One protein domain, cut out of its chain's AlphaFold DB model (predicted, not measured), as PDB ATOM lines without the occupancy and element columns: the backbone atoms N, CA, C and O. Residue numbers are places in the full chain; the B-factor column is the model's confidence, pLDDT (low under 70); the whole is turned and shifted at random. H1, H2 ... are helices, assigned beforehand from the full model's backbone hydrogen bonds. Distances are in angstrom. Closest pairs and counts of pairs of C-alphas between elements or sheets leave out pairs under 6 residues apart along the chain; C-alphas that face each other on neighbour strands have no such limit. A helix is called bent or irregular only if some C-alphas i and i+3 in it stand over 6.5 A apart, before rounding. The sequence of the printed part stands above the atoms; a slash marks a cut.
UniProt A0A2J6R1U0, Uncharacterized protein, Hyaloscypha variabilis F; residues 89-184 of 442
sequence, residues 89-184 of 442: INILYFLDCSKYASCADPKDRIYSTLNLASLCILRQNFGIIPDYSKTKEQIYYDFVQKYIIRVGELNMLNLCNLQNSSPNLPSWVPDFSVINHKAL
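What this domain is: This is residues 89 to 184 of the 442 residues of an uncharacterized protein of Hyaloscypha variabilis F (UniProt A0A2J6R1U0). The longest helix, H4, runs along one side of a small compact body, and the shorter H1 and H3 lie together on the other side, with the little helices H2 and H5 set between at opposite ends. A long stretch without a named helix, residues 160 to 184, loops outward and folds back toward the body. The 96 printed residues include five named helices, H1 to H5 in order, and no named strand; the class is all helix, though just 42 residues are in named elements. The whole is compact, with a radius of gyration of the C-alphas of 12.4 A and spans of 35 by 31 by 24 A.

How they stand to each other: H1, residues 91 to 98, is the hub and touches three helices. It only just touches H2, residues 108 to 111, with 3 pairs of C-alphas within 8 A, the closest Ser 98 and Arg 109 at 6.3 A. It touches H3, residues 114 to 122, closest at the C-alphas of Ile 91 and Ala 117, 5.7 A apart; they run opposite ways at a shallow tilt of 33 degrees, only just short of steep. It touches H5, residues 155 to 159, closest at the C-alphas of Leu 92 and Met 156, 6.6 A apart. H4, residues 136 to 151, is apart from H1 and only just touches H2 with residues 139 to 143 alone, by 3 pairs within 8 A, the closest C-alphas being Ile 110 and Tyr 140 at 7.1 A. Each O i to N i+4 pair is within hydrogen-bond range in H1 and H4, against 2 of 5 in H3 and 0 of 1 in H5; at i+3 it is 2 of 6 and 2 of 2, and H2 is too short for an i+4 pair.

Where its parts are: H1 begins at C-alpha 91, (84.839, 99.262, 137.602), and H5 ends at C-alpha 159, (92.264, 91.746, 141.095). H4 is 21.9 A long and H3 11.9 A. H3 is irregular, but only just: C-alphas 119 and 122 are 6.8 A apart.

The domain as a whole: The C-alphas farthest apart are those of Arg 123 and Gln 163, 34.9 A. The printed part has no cut; the link from H3 to H4 is long, 13 residues. Confidence is low, under 70, in 28 residues, among them 115 to 128 and 180 to 184.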
ATOM      1  N   ILE A  89      84.378 106.829 138.390       60.53
ATOM      2  CA  ILE A  89      84.850 105.656 139.151       60.53
ATOM      3  C   ILE A  89      85.111 104.461 138.233       60.53
ATOM      4  O   ILE A  89      84.230 104.026 137.505       60.53
ATOM      5  N   ASN A  90      86.300 103.870 138.332       67.56
ATOM      6  CA  ASN A  90      86.684 102.675 137.583       67.56
ATOM      7  C   ASN A  90      85.964 101.412 138.113       67.56
ATOM      8  O   ASN A  90      85.921 101.177 139.321       67.56
ATOM      9  N   ILE A  91      85.456 100.548 137.225       74.00
ATOM     10  CA  ILE A  91      84.839  99.262 137.602       74.00
ATOM     11  C   ILE A  91      85.743  98.375 138.469       74.00
ATOM     12  O   ILE A  91      85.255  97.693 139.369       74.00
ATOM     13  N   LEU A  92      87.056  98.420 138.262       74.25
ATOM     14  CA  LEU A  92      88.019  97.664 139.060       74.25
ATOM     15  C   LEU A  92      87.984  98.074 140.531       74.25
ATOM     16  O   LEU A  92      88.115  97.222 141.404       74.25
ATOM     17  N   TYR A  93      87.739  99.359 140.812       75.44
ATOM     18  CA  TYR A  93      87.551  99.848 142.177       75.44
ATOM     19  C   TYR A  93      86.301  99.235 142.813       75.44
ATOM     20  O   TYR A  93      86.355  98.778 143.954       75.44
ATOM     21  N   PHE A  94      85.187  99.168 142.076       76.50
ATOM     22  CA  PHE A  94      83.963  98.536 142.570       76.50
ATOM     23  C   PHE A  94      84.135  97.041 142.799       76.50
ATOM     24  O   PHE A  94      83.729  96.547 143.846       76.50
ATOM     25  N   LEU A  95      84.757  96.329 141.861       81.31
ATOM     26  CA  LEU A  95      85.023  94.900 141.998       81.31
ATOM     27  C   LEU A  95      85.949  94.616 143.186       81.31
ATOM     28  O   LEU A  95      85.701  93.664 143.923       81.31
ATOM     29  N   ASP A  96      86.958  95.455 143.432       78.88
ATOM     30  CA  ASP A  96      87.821  95.328 144.608       78.88
ATOM     31  C   ASP A  96      87.058  95.562 145.917       78.88
ATOM     32  O   ASP A  96      87.096  94.722 146.816       78.88
ATOM     33  N   CYS A  97      86.295  96.656 146.002       78.19
ATOM     34  CA  CYS A  97      85.494  96.969 147.187       78.19
ATOM     35  C   CYS A  97      84.399  95.925 147.433       78.19
ATOM     36  O   CYS A  97      84.085  95.607 148.582       78.19
ATOM     37  N   SER A  98      83.843  95.355 146.358       81.69
ATOM     38  CA  SER A  98      82.776  94.366 146.443       81.69
ATOM     39  C   SER A  98      83.188  93.181 147.306       81.69
ATOM     40  O   SER A  98      82.357  92.719 148.067       81.69
ATOM     41  N   LYS A  99      84.459  92.753 147.286       81.38
ATOM     42  CA  LYS A  99      84.972  91.576 148.016       81.38
ATOM     43  C   LYS A  99      84.672  91.606 149.511       81.38
ATOM     44  O   LYS A  99      84.472  90.550 150.107       81.38
ATOM     45  N   TYR A 100      84.619  92.797 150.100       83.94
ATOM     46  CA  TYR A 100      84.349  92.974 151.522       83.94
ATOM     47  C   TYR A 100      82.854  92.961 151.838       83.94
ATOM     48  O   TYR A 100      82.465  92.507 152.907       83.94
ATOM     49  N   ALA A 101      82.001  93.413 150.917       86.31
ATOM     50  CA  ALA A 101      80.567  93.519 151.158       86.31
ATOM     51  C   ALA A 101      79.924  92.147 151.437       86.31
ATOM     52  O   ALA A 101      80.281  91.136 150.841       86.31
ATOM     53  N   SER A 102      78.917  92.103 152.299       86.94
ATOM     54  CA  SER A 102      78.102  90.918 152.562       86.94
ATOM     55  C   SER A 102      77.380  90.466 151.292       86.94
ATOM     56  O   SER A 102      76.682  91.253 150.643       86.94
ATOM     57  N   CYS A 103      77.552  89.192 150.951       87.88
ATOM     58  CA  CYS A 103      77.084  88.588 149.712       87.88
ATOM     59  C   CYS A 103      76.737  87.120 149.974       87.88
ATOM     60  O   CYS A 103      77.565  86.378 150.496       87.88
ATOM     61  N   ALA A 104      75.491  86.739 149.682       88.00
ATOM     62  CA  ALA A 104      74.995  85.385 149.919       88.00
ATOM     63  C   ALA A 104      75.394  84.434 148.784       88.00
ATOM     64  O   ALA A 104      75.830  83.316 149.046       88.00
ATOM     65  N   ASP A 105      75.281  84.894 147.536       91.50
ATOM     66  CA  ASP A 105      75.706  84.144 146.360       91.50
ATOM     67  C   ASP A 105      76.953  84.794 145.745       91.50
ATOM     68  O   ASP A 105      76.860  85.925 145.269       91.50
ATOM     69  N   PRO A 106      78.111  84.111 145.681       89.88
ATOM     70  CA  PRO A 106      79.339  84.687 145.132       89.88
ATOM     71  C   PRO A 106      79.188  85.210 143.692       89.88
ATOM     72  O   PRO A 106      79.942  86.098 143.286       89.88
ATOM     73  N   LYS A 107      78.213  84.716 142.918       91.62
ATOM     74  CA  LYS A 107      77.898  85.210 141.566       91.62
ATOM     75  C   LYS A 107      77.470  86.682 141.570       91.62
ATOM     76  O   LYS A 107      77.788  87.422 140.634       91.62
ATOM     77  N   ASP A 108      76.853  87.139 142.659       90.62
ATOM     78  CA  ASP A 108      76.389  88.519 142.806       90.62
ATOM     79  C   ASP A 108      77.537  89.528 142.798       90.62
ATOM     80  O   ASP A 108      77.307  90.678 142.455       90.62
ATOM     81  N   ARG A 109      78.783  89.122 143.090       88.69
ATOM     82  CA  ARG A 109      79.970  89.992 142.960       88.69
ATOM     83  C   ARG A 109      80.121  90.571 141.552       88.69
ATOM     84  O   ARG A 109      80.570  91.704 141.398       88.69
ATOM     85  N   ILE A 110      79.710  89.812 140.535       88.44
ATOM     86  CA  ILE A 110      79.640  90.292 139.154       88.44
ATOM     87  C   ILE A 110      78.296  90.964 138.895       88.44
ATOM     88  O   ILE A 110      78.265  92.097 138.423       88.44
ATOM     89  N   TYR A 111      77.178  90.320 139.237       87.19
ATOM     90  CA  TYR A 111      75.849  90.831 138.871       87.19
ATOM     91  C   TYR A 111      75.494  92.166 139.524       87.19
ATOM     92  O   TYR A 111      74.860  93.009 138.884       87.19
ATOM     93  N   SER A 112      76.001  92.433 140.727       83.25
ATOM     94  CA  SER A 112      75.865  93.731 141.383       83.25
ATOM     95  C   SER A 112      76.667  94.838 140.688       83.25
ATOM     96  O   SER A 112      76.417  96.011 140.940       83.25
ATOM     97  N   THR A 113      77.614  94.524 139.798       75.69
ATOM     98  CA  THR A 113      78.464  95.524 139.123       75.69
ATOM     99  C   THR A 113      78.165  95.700 137.631       75.69
ATOM    100  O   THR A 113      78.594  96.693 137.051       75.69
ATOM    101  N   LEU A 114      77.355  94.831 137.011       72.06
ATOM    102  CA  LEU A 114      77.077  94.845 135.561       72.06
ATOM    103  C   LEU A 114      76.488  96.162 135.026       72.06
ATOM    104  O   LEU A 114      76.951  96.701 134.018       72.06
ATOM    105  N   ASN A 115      75.489  96.720 135.710       64.12
ATOM    106  CA  ASN A 115      74.886  97.993 135.300       64.12
ATOM    107  C   ASN A 115      75.794  99.195 135.614       64.12
ATOM    108  O   ASN A 115      75.681 100.232 134.970       64.12
ATOM    109  N   LEU A 116      76.742  99.039 136.544       65.44
ATOM    110  CA  LEU A 116      77.740 100.059 136.894       65.44
ATOM    111  C   LEU A 116      78.876 100.090 135.865       65.44
ATOM    112  O   LEU A 116      79.302 101.158 135.437       65.44
ATOM    113  N   ALA A 117      79.290  98.914 135.384       53.81
ATOM    114  CA  ALA A 117      80.221  98.726 134.271       53.81
ATOM    115  C   ALA A 117      79.816  99.526 133.029       53.81
ATOM    116  O   ALA A 117      80.641 100.143 132.357       53.81
ATOM    117  N   SER A 118      78.510  99.526 132.765       52.03
ATOM    118  CA  SER A 118      77.880 100.183 131.624       52.03
ATOM    119  C   SER A 118      77.895 101.718 131.744       52.03
ATOM    120  O   SER A 118      77.940 102.412 130.729       52.03
ATOM    121  N   LEU A 119      77.885 102.244 132.977       51.91
ATOM    122  CA  LEU A 119      77.826 103.678 133.292       51.91
ATOM    123  C   LEU A 119      79.206 104.333 133.422       51.91
ATOM    124  O   LEU A 119      79.344 105.517 133.131       51.91
ATOM    125  N   CYS A 120      80.216 103.578 133.854       51.28
ATOM    126  CA  CYS A 120      81.496 104.143 134.269       51.28
ATOM    127  C   CYS A 120      82.549 104.272 133.160       51.28
ATOM    128  O   CYS A 120      83.474 105.059 133.338       51.28
ATOM    129  N   ILE A 121      82.466 103.509 132.057       46.81
ATOM    130  CA  ILE A 121      83.559 103.485 131.060       46.81
ATOM    131  C   ILE A 121      83.091 103.493 129.589       46.81
ATOM    132  O   ILE A 121      83.814 104.030 128.760       46.81
ATOM    133  N   LEU A 122      81.909 102.973 129.213       46.22
ATOM    134  CA  LEU A 122      81.683 102.645 127.787       46.22
ATOM    135  C   LEU A 122      80.411 103.170 127.102       46.22
ATOM    136  O   LEU A 122      80.343 103.088 125.879       46.22
ATOM    137  N   ARG A 123      79.365 103.630 127.812       49.41
ATOM    138  CA  ARG A 123      78.005 103.760 127.218       49.41
ATOM    139  C   ARG A 123      77.562 102.498 126.434       49.41
ATOM    140  O   ARG A 123      76.699 102.579 125.565       49.41
ATOM    141  N   GLN A 124      78.142 101.331 126.723       51.38
ATOM    142  CA  GLN A 124      77.855 100.069 126.045       51.38
ATOM    143  C   GLN A 124      77.686  98.947 127.068       51.38
ATOM    144  O   GLN A 124      78.462  98.805 128.012       51.38
ATOM    145  N   ASN A 125      76.642  98.147 126.867       57.88
ATOM    146  CA  ASN A 125      76.289  97.008 127.707       57.88
ATOM    147  C   ASN A 125      77.224  95.825 127.400       57.88
ATOM    148  O   ASN A 125      77.289  95.383 126.253       57.88
ATOM    149  N   PHE A 126      77.897  95.265 128.416       63.22
ATOM    150  CA  PHE A 126      78.766  94.080 128.297       63.22
ATOM    151  C   PHE A 126      78.037  92.811 127.806       63.22
ATOM    152  O   PHE A 126      78.684  91.831 127.439       63.22
ATOM    153  N   GLY A 127      76.699  92.819 127.742       64.50
ATOM    154  CA  GLY A 127      75.898  91.703 127.232       64.50
ATOM    155  C   GLY A 127      75.969  90.471 128.134       64.50
ATOM    156  O   GLY A 127      75.897  89.340 127.658       64.50
ATOM    157  N   ILE A 128      76.184  90.683 129.433       68.94
ATOM    158  CA  ILE A 128      76.159  89.634 130.451       68.94
ATOM    159  C   ILE A 128      74.804  89.741 131.138       68.94
ATOM    160  O   ILE A 128      74.482  90.770 131.725       68.94
ATOM    161  N   ILE A 129      74.001  88.690 131.019       79.81
ATOM    162  CA  ILE A 129      72.684  88.587 131.646       79.81
ATOM    163  C   ILE A 129      72.843  87.686 132.877       79.81
ATOM    164  O   ILE A 129      73.522  86.660 132.761       79.81
ATOM    165  N   PRO A 130      72.268  88.050 134.041       87.12
ATOM    166  CA  PRO A 130      72.282  87.182 135.208       87.12
ATOM    167  C   PRO A 130      71.717  85.797 134.886       87.12
ATOM    168  O   PRO A 130      70.570  85.661 134.468       87.12
ATOM    169  N   ASP A 131      72.543  84.776 135.079       88.31
ATOM    170  CA  ASP A 131      72.249  83.375 134.813       88.31
ATOM    171  C   ASP A 131      72.826  82.537 135.956       88.31
ATOM    172  O   ASP A 131      73.979  82.103 135.943       88.31
ATOM    173  N   TYR A 132      71.998  82.327 136.976       91.19
ATOM    174  CA  TYR A 132      72.373  81.604 138.187       91.19
ATOM    175  C   TYR A 132      72.496  80.085 137.973       91.19
ATOM    176  O   TYR A 132      72.879  79.389 138.912       91.19
ATOM    177  N   SER A 133      72.199  79.570 136.768       92.44
ATOM    178  CA  SER A 133      72.429  78.159 136.424       92.44
ATOM    179  C   SER A 133      73.908  77.844 136.182       92.44
ATOM    180  O   SER A 133      74.337  76.705 136.364       92.44
ATOM    181  N   LYS A 134      74.704  78.859 135.819       91.81
ATOM    182  CA  LYS A 134      76.154  78.747 135.640       91.81
ATOM    183  C   LYS A 134      76.878  78.696 136.979       91.81
ATOM    184  O   LYS A 134      76.440  79.277 137.976       91.81
ATOM    185  N   THR A 135      78.041  78.050 136.996       93.44
ATOM    186  CA  THR A 135      78.924  78.116 138.165       93.44
ATOM    187  C   THR A 135      79.517  79.521 138.306       93.44
ATOM    188  O   THR A 135      79.588  80.289 137.339       93.44
ATOM    189  N   LYS A 136      79.969  79.880 139.515       92.12
ATOM    190  CA  LYS A 136      80.623  81.180 139.737       92.12
ATOM    191  C   LYS A 136      81.871  81.332 138.863       92.12
ATOM    192  O   LYS A 136      82.116  82.413 138.342       92.12
ATOM    193  N   GLU A 137      82.598  80.240 138.635       92.12
ATOM    194  CA  GLU A 137      83.806  80.205 137.818       92.12
ATOM    195  C   GLU A 137      83.502  80.561 136.361       92.12
ATOM    196  O   GLU A 137      84.170  81.414 135.784       92.12
ATOM    197  N   GLN A 138      82.436  79.984 135.792       90.12
ATOM    198  CA  GLN A 138      81.987  80.292 134.430       90.12
ATOM    199  C   GLN A 138      81.589  81.764 134.275       90.12
ATOM    200  O   GLN A 138      81.882  82.380 133.251       90.12
ATOM    201  N   ILE A 139      80.932  82.339 135.285       90.75
ATOM    202  CA  ILE A 139      80.506  83.746 135.270       90.75
ATOM    203  C   ILE A 139      81.707  84.683 135.378       90.75
ATOM    204  O   ILE A 139      81.782  85.665 134.642       90.75
ATOM    205  N   TYR A 140      82.646  84.386 136.277       90.88
ATOM    206  CA  TYR A 140      83.851  85.194 136.460       90.88
ATOM    207  C   TYR A 140      84.709  85.168 135.196       90.88
ATOM    208  O   TYR A 140      85.145  86.217 134.728       90.88
ATOM    209  N   TYR A 141      84.871  83.987 134.605       88.88
ATOM    210  CA  TYR A 141      85.568  83.797 133.343       88.88
ATOM    211  C   TYR A 141      84.935  84.611 132.201       88.88
ATOM    212  O   TYR A 141      85.613  85.432 131.584       88.88
ATOM    213  N   ASP A 142      83.628  84.438 131.956       87.81
ATOM    214  CA  ASP A 142      82.909  85.126 130.871       87.81
ATOM    215  C   ASP A 142      82.985  86.651 131.028       87.81
ATOM    216  O   ASP A 142      83.195  87.378 130.055       87.81
ATOM    217  N   PHE A 143      82.880  87.139 132.266       87.75
ATOM    218  CA  PHE A 143      83.006  88.556 132.581       87.75
ATOM    219  C   PHE A 143      84.396  89.112 132.258       87.75
ATOM    220  O   PHE A 143      84.508  90.121 131.560       87.75
ATOM    221  N   VAL A 144      85.457  88.455 132.733       86.12
ATOM    222  CA  VAL A 144      86.842  88.923 132.564       86.12
ATOM    223  C   VAL A 144      87.263  88.857 131.100       86.12
ATOM    224  O   VAL A 144      87.847  89.812 130.592       86.12
ATOM    225  N   GLN A 145      86.891  87.787 130.393       83.81
ATOM    226  CA  GLN A 145      87.123  87.664 128.955       83.81
ATOM    227  C   GLN A 145      86.449  88.810 128.187       83.81
ATOM    228  O   GLN A 145      87.098  89.506 127.407       83.81
ATOM    229  N   LYS A 146      85.150  89.048 128.425       82.44
ATOM    230  CA  LYS A 146      84.408  90.136 127.763       82.44
ATOM    231  C   LYS A 146      84.972  91.509 128.100       82.44
ATOM    232  O   LYS A 146      84.974  92.372 127.229       82.44
ATOM    233  N   TYR A 147      85.445  91.712 129.328       80.69
ATOM    234  CA  TYR A 147      86.122  92.945 129.705       80.69
ATOM    235  C   TYR A 147      87.393  93.152 128.882       80.69
ATOM    236  O   TYR A 147      87.510  94.186 128.239       80.69
ATOM    237  N   ILE A 148      88.300  92.171 128.839       76.25
ATOM    238  CA  ILE A 148      89.576  92.297 128.117       76.25
ATOM    239  C   ILE A 148      89.329  92.580 126.629       76.25
ATOM    240  O   ILE A 148      89.910  93.514 126.088       76.25
ATOM    241  N   ILE A 149      88.410  91.841 125.994       73.88
ATOM    242  CA  ILE A 149      88.085  92.009 124.565       73.88
ATOM    243  C   ILE A 149      87.483  93.385 124.274       73.88
ATOM    244  O   ILE A 149      87.801  93.991 123.260       73.88
ATOM    245  N   ARG A 150      86.560  93.862 125.119       73.00
ATOM    246  CA  ARG A 150      85.792  95.084 124.824       73.00
ATOM    247  C   ARG A 150      86.453  96.362 125.314       73.00
ATOM    248  O   ARG A 150      86.175  97.417 124.760       73.00
ATOM    249  N   VAL A 151      87.249  96.278 126.375       70.25
ATOM    250  CA  VAL A 151      87.937  97.428 126.976       70.25
ATOM    251  C   VAL A 151      89.347  97.578 126.408       70.25
ATOM    252  O   VAL A 151      89.861  98.689 126.395       70.25
ATOM    253  N   GLY A 152      89.976  96.499 125.922       64.50
ATOM    254  CA  GLY A 152      91.341  96.561 125.387       64.50
ATOM    255  C   GLY A 152      92.398  96.829 126.465       64.50
ATOM    256  O   GLY A 152      93.475  97.346 126.173       64.50
ATOM    257  N   GLU A 153      92.098  96.481 127.722       68.69
ATOM    258  CA  GLU A 153      92.976  96.669 128.879       68.69
ATOM    259  C   GLU A 153      93.141  95.375 129.690       68.69
ATOM    260  O   GLU A 153      92.201  94.597 129.867       68.69
ATOM    261  N   LEU A 154      94.326  95.192 130.284       70.50
ATOM    262  CA  LEU A 154      94.642  94.065 131.176       70.50
ATOM    263  C   LEU A 154      94.596  94.435 132.667       70.50
ATOM    264  O   LEU A 154      94.997  93.648 133.520       70.50
ATOM    265  N   ASN A 155      94.062  95.608 133.016       68.38
ATOM    266  CA  ASN A 155      94.003  96.085 134.404       68.38
ATOM    267  C   ASN A 155      93.145  95.180 135.321       68.38
ATOM    268  O   ASN A 155      93.289  95.215 136.541       68.38
ATOM    269  N   MET A 156      92.285  94.318 134.760       75.50
ATOM    270  CA  MET A 156      91.529  93.302 135.513       75.50
ATOM    271  C   MET A 156      92.439  92.294 136.233       75.50
ATOM    272  O   MET A 156      92.066  91.759 137.282       75.50
ATOM    273  N   LEU A 157      93.662  92.092 135.731       73.75
ATOM    274  CA  LEU A 157      94.663  91.238 136.370       73.75
ATOM    275  C   LEU A 157      95.053  91.752 137.768       73.75
ATOM    276  O   LEU A 157      95.424  90.948 138.623       73.75
ATOM    277  N   ASN A 158      94.861  93.050 138.055       70.62
ATOM    278  CA  ASN A 158      95.105  93.665 139.371       70.62
ATOM    279  C   ASN A 158      94.270  93.023 140.487       70.62
ATOM    280  O   ASN A 158      94.598  93.143 141.666       70.62
ATOM    281  N   LEU A 159      93.168  92.362 140.133       74.62
ATOM    282  CA  LEU A 159      92.264  91.746 141.095       74.62
ATOM    283  C   LEU A 159      92.598  90.275 141.371       74.62
ATOM    284  O   LEU A 159      92.005  89.700 142.287       74.62
ATOM    285  N   CYS A 160      93.519  89.668 140.613       75.81
ATOM    286  CA  CYS A 160      93.862  88.252 140.732       75.81
ATOM    287  C   CYS A 160      94.629  87.958 142.025       75.81
ATOM    288  O   CYS A 160      95.458  88.745 142.486       75.81
ATOM    289  N   ASN A 161      94.373  86.789 142.617       71.12
ATOM    290  CA  ASN A 161      95.166  86.292 143.735       71.12
ATOM    291  C   ASN A 161      96.319  85.433 143.219       71.12
ATOM    292  O   ASN A 161      96.149  84.252 142.941       71.12
ATOM    293  N   LEU A 162      97.497  86.049 143.111       62.56
ATOM    294  CA  LEU A 162      98.702  85.414 142.573       62.56
ATOM    295  C   LEU A 162      99.337  84.388 143.528       62.56
ATOM    296  O   LEU A 162     100.178  83.602 143.102       62.56
ATOM    297  N   GLN A 163      98.968  84.399 144.813       60.06
ATOM    298  CA  GLN A 163      99.493  83.453 145.803       60.06
ATOM    299  C   GLN A 163      98.597  82.221 145.949       60.06
ATOM    300  O   GLN A 163      99.108  81.122 146.121       60.06
ATOM    301  N   ASN A 164      97.278  82.409 145.846       63.78
ATOM    302  CA  ASN A 164      96.267  81.369 146.027       63.78
ATOM    303  C   ASN A 164      95.192  81.483 144.935       63.78
ATOM    304  O   ASN A 164      94.045  81.844 145.214       63.78
ATOM    305  N   SER A 165      95.566  81.224 143.682       65.38
ATOM    306  CA  SER A 165      94.603  81.149 142.580       65.38
ATOM    307  C   SER A 165      93.648  79.975 142.804       65.38
ATOM    308  O   SER A 165      94.082  78.889 143.196       65.38
ATOM    309  N   SER A 166      92.353  80.173 142.545       75.25
ATOM    310  CA  SER A 166      91.385  79.074 142.601       75.25
ATOM    311  C   SER A 166      91.791  77.984 141.600       75.25
ATOM    312  O   SER A 166      92.038  78.309 140.441       75.25
ATOM    313  N   PRO A 167      91.842  76.697 141.993       77.56
ATOM    314  CA  PRO A 167      92.232  75.612 141.087       77.56
ATOM    315  C   PRO A 167      91.242  75.420 139.927       77.56
ATOM    316  O   PRO A 167      91.574  74.780 138.935       77.56
ATOM    317  N   ASN A 168      90.034  75.979 140.052       84.94
ATOM    318  CA  ASN A 168      88.962  75.872 139.065       84.94
ATOM    319  C   ASN A 168      88.874  77.099 138.140       84.94
ATOM    320  O   ASN A 168      87.956  77.181 137.327       84.94
ATOM    321  N   LEU A 169      89.785  78.068 138.283       84.75
ATOM    322  CA  LEU A 169      89.848  79.274 137.460       84.75
ATOM    323  C   LEU A 169      91.234  79.421 136.828       84.75
ATOM    324  O   LEU A 169      92.235  79.138 137.487       84.75
ATOM    325  N   PRO A 170      91.323  79.917 135.582       82.00
ATOM    326  CA  PRO A 170      92.599  80.350 135.036       82.00
ATOM    327  C   PRO A 170      93.242  81.423 135.922       82.00
ATOM    328  O   PRO A 170      92.550  82.258 136.504       82.00
ATOM    329  N   SER A 171      94.572  81.446 135.983       75.62
ATOM    330  CA  SER A 171      95.348  82.359 136.840       75.62
ATOM    331  C   SER A 171      95.112  83.851 136.548       75.62
ATOM    332  O   SER A 171      95.309  84.693 137.425       75.62
ATOM    333  N   TRP A 172      94.651  84.175 135.337       78.38
ATOM    334  CA  TRP A 172      94.292  85.519 134.881       78.38
ATOM    335  C   TRP A 172      92.828  85.907 135.166       78.38
ATOM    336  O   TRP A 172      92.427  87.040 134.890       78.38
ATOM    337  N   VAL A 173      92.026  84.994 135.726       86.12
ATOM    338  CA  VAL A 173      90.652  85.261 136.168       86.12
ATOM    339  C   VAL A 173      90.639  85.431 137.691       86.12
ATOM    340  O   VAL A 173      90.864  84.464 138.422       86.12
ATOM    341  N   PRO A 174      90.352  86.634 138.216       85.44
ATOM    342  CA  PRO A 174      90.218  86.833 139.654       85.44
ATOM    343  C   PRO A 174      89.050  86.031 140.240       85.44
ATOM    344  O   PRO A 174      87.930  86.053 139.729       85.44
ATOM    345  N   ASP A 175      89.288  85.382 141.382       87.56
ATOM    346  CA  ASP A 175      88.206  84.855 142.213       87.56
ATOM    347  C   ASP A 175      87.618  85.992 143.063       87.56
ATOM    348  O   ASP A 175      88.133  86.338 144.129       87.56
ATOM    349  N   PHE A 176      86.520  86.582 142.587       86.44
ATOM    350  CA  PHE A 176      85.841  87.693 143.266       86.44
ATOM    351  C   PHE A 176      85.166  87.297 144.592       86.44
ATOM    352  O   PHE A 176      84.684  88.171 145.321       86.44
ATOM    353  N   SER A 177      85.118  86.002 144.925       84.62
ATOM    354  CA  SER A 177      84.558  85.515 146.190       84.62
ATOM    355  C   SER A 177      85.560  85.518 147.346       84.62
ATOM    356  O   SER A 177      85.151  85.400 148.500       84.62
ATOM    357  N   VAL A 178      86.854  85.698 147.065       80.94
ATOM    358  CA  VAL A 178      87.919  85.624 148.069       80.94
ATOM    359  C   VAL A 178      88.440  87.018 148.409       80.94
ATOM    360  O   VAL A 178      88.776  87.818 147.534       80.94
ATOM    361  N   ILE A 179      88.549  87.306 149.709       70.69
ATOM    362  CA  ILE A 179      89.233  88.507 150.193       70.69
ATOM    363  C   ILE A 179      90.730  88.303 149.963       70.69
ATOM    364  O   ILE A 179      91.344  87.420 150.559       70.69
ATOM    365  N   ASN A 180      91.315  89.118 149.089       64.25
ATOM    366  CA  ASN A 180      92.754  89.136 148.866       64.25
ATOM    367  C   ASN A 180      93.341  90.442 149.410       64.25
ATOM    368  O   ASN A 180      92.857  91.528 149.084       64.25
ATOM    369  N   HIS A 181      94.411  90.351 150.196       52.12
ATOM    370  CA  HIS A 181      95.169  91.522 150.615       52.12
ATOM    371  C   HIS A 181      96.008  92.020 149.429       52.12
ATOM    372  O   HIS A 181      97.133  91.581 149.235       52.12
ATOM    373  N   LYS A 182      95.421  92.919 148.625       45.44
ATOM    374  CA  LYS A 182      96.072  93.815 147.648       45.44
ATOM    375  C   LYS A 182      97.389  93.296 147.035       45.44
ATOM    376  O   LYS A 182      98.477  93.631 147.504       45.44
ATOM    377  N   ALA A 183      97.296  92.620 145.890       43.75
ATOM    378  CA  ALA A 183      98.355  92.712 144.888       43.75
ATOM    379  C   ALA A 183      98.190  94.073 144.190       43.75
ATOM    380  O   ALA A 183      97.391  94.227 143.274       43.75
ATOM    381  N   LEU A 184      98.863  95.107 144.699       44.44
ATOM    382  CA  LEU A 184      98.884  96.415 144.046       44.44
ATOM    383  C   LEU A 184      99.787  96.318 142.810       44.44
ATOM    384  O   LEU A 184     100.965  96.656 142.897       44.44
TER     385      LEU A 184